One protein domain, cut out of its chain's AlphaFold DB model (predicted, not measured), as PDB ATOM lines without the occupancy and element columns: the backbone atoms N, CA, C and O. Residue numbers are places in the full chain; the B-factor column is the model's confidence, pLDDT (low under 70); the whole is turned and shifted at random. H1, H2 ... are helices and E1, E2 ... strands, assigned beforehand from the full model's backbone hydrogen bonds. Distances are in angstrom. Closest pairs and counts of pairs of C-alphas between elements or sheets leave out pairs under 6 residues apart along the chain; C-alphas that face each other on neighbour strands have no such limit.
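This is residues 253 to 258 and 272 to 324 of the 407 residues of an uncharacterized protein of Candidatus Roizmanbacteria bacterium RIFCSPLOWO2_02_FULL_36_11 (UniProt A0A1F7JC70). A small hairpin of two strands, E1 and E2, is covered by the helix H3, and a second helix, H2, packs on H3 side by side with it, running the opposite way and also near E1. From this small body an arm of residues 272 to 285 reaches away, with the short helix H1 in its far part, and the arm makes much of the length. The printed part has 59 residues with three named helices and two named strands, in the order H1, H2, H3, E1, E2; the sheet is E1 - E2, antiparallel, and the class is mixed, helices and strands. The whole is loose, with a radius of gyration of the C-alphas of 13.9 A, and elongated, spanning 44 by 25 by 16 A.

E1 is residues 314 to 317, 9.4 A from first to last C-alpha, and E2 is residues 320 to 323, 9.8 A long, ending at C-alpha 323 at (160.009, 128.013, 142.410). H3, the longest helix, is residues 301 to 311, 15.4 A long, beginning at C-alpha 301 at (173.114, 127.587, 156.088). H2 is residues 286 to 294, 12.9 A long. H1 is residues 272 to 276, 6.5 A long, beginning at C-alpha 272 at (196.396, 126.510, 131.510).

E1 and E2 form an antiparallel hairpin with 152 degrees between their directions. N 315 and O 322, 2.8 A apart, and N 320 and O 317, 2.9 A apart, are within hydrogen-bond range. The closest C-alphas of H3 and E1 are those of Cys 306 and Trp 316, 5.8 A apart. The closest of H3 and E2 are those of Cys 309 and Cys 321, 5.6 A apart. H2 and H3 touch and form a helical hairpin, with a shallow tilt of 7 degrees, opposite ways; their closest C-alphas, of Cys 291 and Cys 306, are 5.9 A apart. H2 and E1 are near each other, with 5 pairs of C-alphas within 10 A, while H2 and E2 are apart. H1 is apart from H2, H3, E1 and E2. Every O i to N i+4 pair is within hydrogen-bond range in H1 and H3, and 3 of 5 are in H2.

The two C-alphas farthest apart, of Ala 273 and Leu 319, are 44.4 A apart. Residues 259 to 271 are cut out, and C-alphas 258 and 272 are 6.8 A apart across the cut. No link between named elements is long; H3 to E1 and E1 to E2 are tight. Residues 296 to 301, of which 301 belongs to H3, stand free. The mean pLDDT of the printed part is 70.5, and residues 253 to 258, 272 to 288 and 298 are under 70.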
ATOM      1  N   ASN A 253     184.151 127.410 143.391       50.50
ATOM      2  CA  ASN A 253     184.661 128.258 144.481       50.50
ATOM      3  C   ASN A 253     185.306 129.579 143.992       50.50
ATOM      4  O   ASN A 253     186.298 130.042 144.553       50.50
ATOM      5  N   GLY A 254     184.775 130.166 142.911       50.66
ATOM      6  CA  GLY A 254     185.292 131.407 142.316       50.66
ATOM      7  C   GLY A 254     186.624 131.283 141.563       50.66
ATOM      8  O   GLY A 254     187.168 132.306 141.156       50.66
ATOM      9  N   LYS A 255     187.144 130.064 141.358       50.09
ATOM     10  CA  LYS A 255     188.338 129.788 140.542       50.09
ATOM     11  C   LYS A 255     187.954 128.959 139.307       50.09
ATOM     12  O   LYS A 255     187.137 128.045 139.446       50.09
ATOM     13  N   PRO A 256     188.509 129.244 138.119       52.50
ATOM     14  CA  PRO A 256     188.215 128.470 136.921       52.50
ATOM     15  C   PRO A 256     188.922 127.107 136.990       52.50
ATOM     16  O   PRO A 256     190.070 127.021 137.430       52.50
ATOM     17  N   MET A 257     188.238 126.030 136.595       46.09
ATOM     18  CA  MET A 257     188.811 124.680 136.587       46.09
ATOM     19  C   MET A 257     189.375 124.297 135.218       46.09
ATOM     20  O   MET A 257     188.737 124.478 134.183       46.09
ATOM     21  N   VAL A 258     190.549 123.665 135.242       48.22
ATOM     22  CA  VAL A 258     191.165 123.004 134.087       48.22
ATOM     23  C   VAL A 258     190.666 121.561 134.049       48.22
ATOM     24  O   VAL A 258     191.277 120.657 134.621       48.22
ATOM     25  N   VAL A 272     196.269 126.213 130.073       49.72
ATOM     26  CA  VAL A 272     196.396 126.510 131.510       49.72
ATOM     27  C   VAL A 272     196.811 127.977 131.749       49.72
ATOM     28  O   VAL A 272     196.478 128.551 132.782       49.72
ATOM     29  N   ALA A 273     197.498 128.595 130.777       45.84
ATOM     30  CA  ALA A 273     197.929 129.991 130.806       45.84
ATOM     31  C   ALA A 273     196.792 130.984 130.491       45.84
ATOM     32  O   ALA A 273     196.714 132.044 131.116       45.84
ATOM     33  N   ASP A 274     195.860 130.631 129.599       49.75
ATOM     34  CA  ASP A 274     194.664 131.450 129.338       49.75
ATOM     35  C   ASP A 274     193.793 131.548 130.600       49.75
ATOM     36  O   ASP A 274     193.265 132.610 130.925       49.75
ATOM     37  N   LEU A 275     193.712 130.460 131.377       51.09
ATOM     38  CA  LEU A 275     193.009 130.423 132.665       51.09
ATOM     39  C   LEU A 275     193.706 131.218 133.785       51.09
ATOM     40  O   LEU A 275     193.049 131.616 134.746       51.09
ATOM     41  N   ALA A 276     195.017 131.440 133.664       47.41
ATOM     42  CA  ALA A 276     195.838 132.201 134.609       47.41
ATOM     43  C   ALA A 276     195.976 133.692 134.236       47.41
ATOM     44  O   ALA A 276     196.585 134.462 134.980       47.41
ATOM     45  N   SER A 277     195.425 134.114 133.095       54.00
ATOM     46  CA  SER A 277     195.497 135.500 132.628       54.00
ATOM     47  C   SER A 277     194.665 136.437 133.521       54.00
ATOM     48  O   SER A 277     193.519 136.110 133.834       54.00
ATOM     49  N   PRO A 278     195.157 137.640 133.886       56.28
ATOM     50  CA  PRO A 278     194.438 138.570 134.773       56.28
ATOM     51  C   PRO A 278     193.133 139.128 134.170       56.28
ATOM     52  O   PRO A 278     192.322 139.726 134.877       56.28
ATOM     53  N   SER A 279     192.916 138.926 132.869       52.28
ATOM     54  CA  SER A 279     191.680 139.209 132.134       52.28
ATOM     55  C   SER A 279     190.584 138.150 132.326       52.28
ATOM     56  O   SER A 279     189.409 138.450 132.108       52.28
ATOM     57  N   CYS A 280     190.925 136.930 132.755       53.53
ATOM     58  CA  CYS A 280     189.965 135.856 133.003       53.53
ATOM     59  C   CYS A 280     189.361 135.977 134.407       53.53
ATOM     60  O   CYS A 280     189.996 135.677 135.418       53.53
ATOM     61  N   LYS A 281     188.093 136.392 134.475       60.53
ATOM     62  CA  LYS A 281     187.344 136.536 135.727       60.53
ATOM     63  C   LYS A 281     186.144 135.598 135.736       60.53
ATOM     64  O   LYS A 281     185.303 135.679 134.847       60.53
ATOM     65  N   CYS A 282     186.020 134.766 136.771       57.88
ATOM     66  CA  CYS A 282     184.795 134.003 137.007       57.88
ATOM     67  C   CYS A 282     183.621 134.971 137.212       57.88
ATOM     68  O   CYS A 282     183.524 135.651 138.237       57.88
ATOM     69  N   THR A 283     182.731 135.045 136.226       53.34
ATOM     70  CA  THR A 283     181.462 135.758 136.341       53.34
ATOM     71  C   THR A 283     180.426 134.806 136.918       53.34
ATOM     72  O   THR A 283     179.928 133.930 136.212       53.34
ATOM     73  N   PHE A 284     180.095 134.983 138.195       58.25
ATOM     74  CA  PHE A 284     178.910 134.356 138.778       58.25
ATOM     75  C   PHE A 284     177.661 134.784 138.005       58.25
ATOM     76  O   PHE A 284     177.599 135.908 137.488       58.25
ATOM     77  N   SER A 285     176.653 133.912 137.954       62.31
ATOM     78  CA  SER A 285     175.343 134.302 137.428       62.31
ATOM     79  C   SER A 285     174.796 135.504 138.213       62.31
ATOM     80  O   SER A 285     175.103 135.686 139.395       62.31
ATOM     81  N   ALA A 286     173.995 136.362 137.570       62.22
ATOM     82  CA  ALA A 286     173.475 137.572 138.219       62.22
ATOM     83  C   ALA A 286     172.680 137.255 139.505       62.22
ATOM     84  O   ALA A 286     172.731 138.019 140.467       62.22
ATOM     85  N   SER A 287     172.014 136.097 139.535       63.59
ATOM     86  CA  SER A 287     171.330 135.503 140.686       63.59
ATOM     87  C   SER A 287     172.290 135.045 141.791       63.59
ATOM     88  O   SER A 287     172.148 135.461 142.940       63.59
ATOM     89  N   GLU A 288     173.304 134.243 141.464       66.12
ATOM     90  CA  GLU A 288     174.293 133.742 142.432       66.12
ATOM     91  C   GLU A 288     175.075 134.879 143.110       66.12
ATOM     92  O   GLU A 288     175.318 134.855 144.321       66.12
ATOM     93  N   LYS A 289     175.394 135.933 142.348       75.06
ATOM     94  CA  LYS A 289     176.052 137.135 142.872       75.06
ATOM     95  C   LYS A 289     175.240 137.809 143.988       75.06
ATOM     96  O   LYS A 289     175.846 138.364 144.907       75.06
ATOM     97  N   MET A 290     173.905 137.743 143.951       78.00
ATOM     98  CA  MET A 290     173.061 138.274 145.031       78.00
ATOM     99  C   MET A 290     173.222 137.466 146.324       78.00
ATOM    100  O   MET A 290     173.473 138.075 147.363       78.00
ATOM    101  N   CYS A 291     173.199 136.127 146.278       82.62
ATOM    102  CA  CYS A 291     173.437 135.301 147.474       82.62
ATOM    103  C   CYS A 291     174.790 135.601 148.128       82.62
ATOM    104  O   CYS A 291     174.875 135.713 149.348       82.62
ATOM    105  N   ILE A 292     175.848 135.753 147.325       78.25
ATOM    106  CA  ILE A 292     177.211 135.991 147.828       78.25
ATOM    107  C   ILE A 292     177.376 137.417 148.387       78.25
ATOM    108  O   ILE A 292     178.218 137.636 149.250       78.25
ATOM    109  N   THR A 293     176.568 138.379 147.925       81.94
ATOM    110  CA  THR A 293     176.619 139.779 148.384       81.94
ATOM    111  C   THR A 293     175.783 140.013 149.649       81.94
ATOM    112  O   THR A 293     176.200 140.783 150.507       81.94
ATOM    113  N   TYR A 294     174.627 139.353 149.786       80.81
ATOM    114  CA  TYR A 294     173.798 139.443 150.998       80.81
ATOM    115  C   TYR A 294     174.302 138.544 152.136       80.81
ATOM    116  O   TYR A 294     174.230 138.938 153.296       80.81
ATOM    117  N   PHE A 295     174.838 137.361 151.819       82.25
ATOM    118  CA  PHE A 295     175.354 136.416 152.809       82.25
ATOM    119  C   PHE A 295     176.880 136.305 152.710       82.25
ATOM    120  O   PHE A 295     177.421 135.377 152.103       82.25
ATOM    121  N   SER A 296     177.574 137.255 153.339       73.44
ATOM    122  CA  SER A 296     179.042 137.279 153.434       73.44
ATOM    123  C   SER A 296     179.615 136.032 154.122       73.44
ATOM    124  O   SER A 296     180.702 135.571 153.768       73.44
ATOM    125  N   ASP A 297     178.883 135.456 155.083       81.25
ATOM    126  CA  ASP A 297     179.338 134.293 155.844       81.25
ATOM    127  C   ASP A 297     179.361 133.019 155.007       81.25
ATOM    128  O   ASP A 297     178.332 132.430 154.653       81.25
ATOM    129  N   SER A 298     180.581 132.553 154.733       67.81
ATOM    130  CA  SER A 298     180.815 131.486 153.764       67.81
ATOM    131  C   SER A 298     180.236 130.121 154.162       67.81
ATOM    132  O   SER A 298     179.954 129.289 153.292       67.81
ATOM    133  N   GLN A 299     180.023 129.911 155.461       75.50
ATOM    134  CA  GLN A 299     179.545 128.662 156.049       75.50
ATOM    135  C   GLN A 299     178.085 128.742 156.534       75.50
ATOM    136  O   GLN A 299     177.571 127.775 157.093       75.50
ATOM    137  N   SER A 300     177.397 129.867 156.298       79.75
ATOM    138  CA  SER A 300     175.994 130.036 156.685       79.75
ATOM    139  C   SER A 300     175.073 129.063 155.934       79.75
ATOM    140  O   SER A 300     175.176 128.868 154.716       79.75
ATOM    141  N   ALA A 301     174.137 128.454 156.668       83.38
ATOM    142  CA  ALA A 301     173.114 127.587 156.088       83.38
ATOM    143  C   ALA A 301     172.235 128.351 155.080       83.38
ATOM    144  O   ALA A 301     171.864 127.798 154.046       83.38
ATOM    145  N   GLU A 302     171.977 129.638 155.339       83.12
ATOM    146  CA  GLU A 302     171.168 130.501 154.475       83.12
ATOM    147  C   GLU A 302     171.824 130.772 153.123       83.12
ATOM    148  O   GLU A 302     171.157 130.644 152.099       83.12
ATOM    149  N   ARG A 303     173.143 131.022 153.068       85.06
ATOM    150  CA  ARG A 303     173.849 131.137 151.782       85.06
ATOM    151  C   ARG A 303     173.721 129.855 150.966       85.06
ATOM    152  O   ARG A 303     173.493 129.914 149.762       85.06
ATOM    153  N   LYS A 304     173.827 128.695 151.618       86.06
ATOM    154  CA  LYS A 304     173.691 127.386 150.963       86.06
ATOM    155  C   LYS A 304     172.262 127.141 150.454       86.06
ATOM    156  O   LYS A 304     172.102 126.625 149.353       86.06
ATOM    157  N   ALA A 305     171.248 127.559 151.212       85.94
ATOM    158  CA  ALA A 305     169.843 127.499 150.806       85.94
ATOM    159  C   ALA A 305     169.510 128.485 149.665       85.94
ATOM    160  O   ALA A 305     168.802 128.119 148.731       85.94
ATOM    161  N   CYS A 306     170.079 129.694 149.696       86.69
ATOM    162  CA  CYS A 306     169.962 130.701 148.640       86.69
ATOM    163  C   CYS A 306     170.555 130.194 147.315       86.69
ATOM    164  O   CYS A 306     169.901 130.269 146.278       86.69
ATOM    165  N   LEU A 307     171.759 129.610 147.352       85.50
ATOM    166  CA  LEU A 307     172.403 129.025 146.170       85.50
ATOM    167  C   LEU A 307     171.590 127.851 145.601       85.50
ATOM    168  O   LEU A 307     171.228 127.878 144.427       85.50
ATOM    169  N   ASN A 308     171.209 126.889 146.449       86.94
ATOM    170  CA  ASN A 308     170.385 125.738 146.059       86.94
ATOM    171  C   ASN A 308     169.024 126.156 145.464       86.94
ATOM    172  O   ASN A 308     168.548 125.541 144.512       86.94
ATOM    173  N   CYS A 309     168.418 127.231 145.981       86.81
ATOM    174  CA  CYS A 309     167.190 127.797 145.430       86.81
ATOM    175  C   CYS A 309     167.360 128.219 143.962       86.81
ATOM    176  O   CYS A 309     166.528 127.872 143.126       86.81
ATOM    177  N   PHE A 310     168.447 128.923 143.632       84.31
ATOM    178  CA  PHE A 310     168.713 129.347 142.256       84.31
ATOM    179  C   PHE A 310     169.126 128.186 141.341       84.31
ATOM    180  O   PHE A 310     168.675 128.150 140.196       84.31
ATOM    181  N   GLU A 311     169.910 127.217 141.834       83.31
ATOM    182  CA  GLU A 311     170.249 125.984 141.092       83.31
ATOM    183  C   GLU A 311     168.990 125.211 140.664       83.31
ATOM    184  O   GLU A 311     168.901 124.738 139.533       83.31
ATOM    185  N   ASN A 312     167.986 125.152 141.542       79.12
ATOM    186  CA  ASN A 312     166.708 124.479 141.308       79.12
ATOM    187  C   ASN A 312     165.660 125.340 140.566       79.12
ATOM    188  O   ASN A 312     164.487 124.969 140.504       79.12
ATOM    189  N   GLY A 313     166.040 126.490 139.996       79.25
ATOM    190  CA  GLY A 313     165.104 127.345 139.258       79.25
ATOM    191  C   GLY A 313     164.072 128.034 140.158       79.25
ATOM    192  O   GLY A 313     162.879 128.069 139.851       79.25
ATOM    193  N   GLY A 314     164.522 128.574 141.287       81.75
ATOM    194  CA  GLY A 314     163.734 129.431 142.164       81.75
ATOM    195  C   GLY A 314     164.346 130.816 142.357       81.75
ATOM    196  O   GLY A 314     165.484 131.081 141.972       81.75
ATOM    197  N   VAL A 315     163.569 131.714 142.960       84.69
ATOM    198  CA  VAL A 315     164.013 133.034 143.423       84.69
ATOM    199  C   VAL A 315     164.021 133.036 144.948       84.69
ATOM    200  O   VAL A 315     163.029 132.665 145.579       84.69
ATOM    201  N   TRP A 316     165.137 133.449 145.549       83.69
ATOM    202  CA  TRP A 316     165.240 133.592 147.001       83.69
ATOM    203  C   TRP A 316     164.491 134.841 147.486       83.69
ATOM    204  O   TRP A 316     164.671 135.929 146.940       83.69
ATOM    205  N   SER A 317     163.659 134.689 148.515       83.56
ATOM    206  CA  SER A 317     162.862 135.767 149.112       83.56
ATOM    207  C   SER A 317     162.874 135.679 150.641       83.56
ATOM    208  O   SER A 317     163.252 134.654 151.205       83.56
ATOM    209  N   ALA A 318     162.377 136.714 151.327       77.25
ATOM    210  CA  ALA A 318     162.183 136.692 152.784       77.25
ATOM    211  C   ALA A 318     161.186 135.610 153.265       77.25
ATOM    212  O   ALA A 318     161.144 135.295 154.449       77.25
ATOM    213  N   LEU A 319     160.399 135.027 152.352       72.94
ATOM    214  CA  LEU A 319     159.479 133.912 152.612       72.94
ATOM    215  C   LEU A 319     160.091 132.549 152.225       72.94
ATOM    216  O   LEU A 319     159.392 131.538 152.192       72.94
ATOM    217  N   GLY A 320     161.392 132.517 151.916       79.94
ATOM    218  CA  GLY A 320     162.115 131.352 151.412       79.94
ATOM    219  C   GLY A 320     162.159 131.289 149.883       79.94
ATOM    220  O   GLY A 320     162.000 132.294 149.184       79.94
ATOM    221  N   CYS A 321     162.409 130.091 149.353       84.94
ATOM    222  CA  CYS A 321     162.562 129.868 147.918       84.94
ATOM    223  C   CYS A 321     161.217 129.789 147.175       84.94
ATOM    224  O   CYS A 321     160.336 128.994 147.521       84.94
ATOM    225  N   ILE A 322     161.086 130.581 146.110       83.56
ATOM    226  CA  ILE A 322     159.915 130.628 145.229       83.56
ATOM    227  C   ILE A 322     160.278 129.965 143.898       83.56
ATOM    228  O   ILE A 322     160.971 130.565 143.079       83.56
ATOM    229  N   TYR A 323     159.813 128.736 143.674       81.62
ATOM    230  CA  TYR A 323     160.009 128.013 142.410       81.62
ATOM    231  C   TYR A 323     158.980 128.440 141.361       81.62
ATOM    232  O   TYR A 323     157.816 128.638 141.699       81.62
ATOM    233  N   TYR A 324     159.373 128.534 140.087       73.06
ATOM    234  CA  TYR A 324     158.444 128.846 138.983       73.06
ATOM    235  C   TYR A 324     157.878 127.602 138.268       73.06
ATOM    236  O   TYR A 324     157.041 127.728 137.372       73.06
TER     237      TYR A 324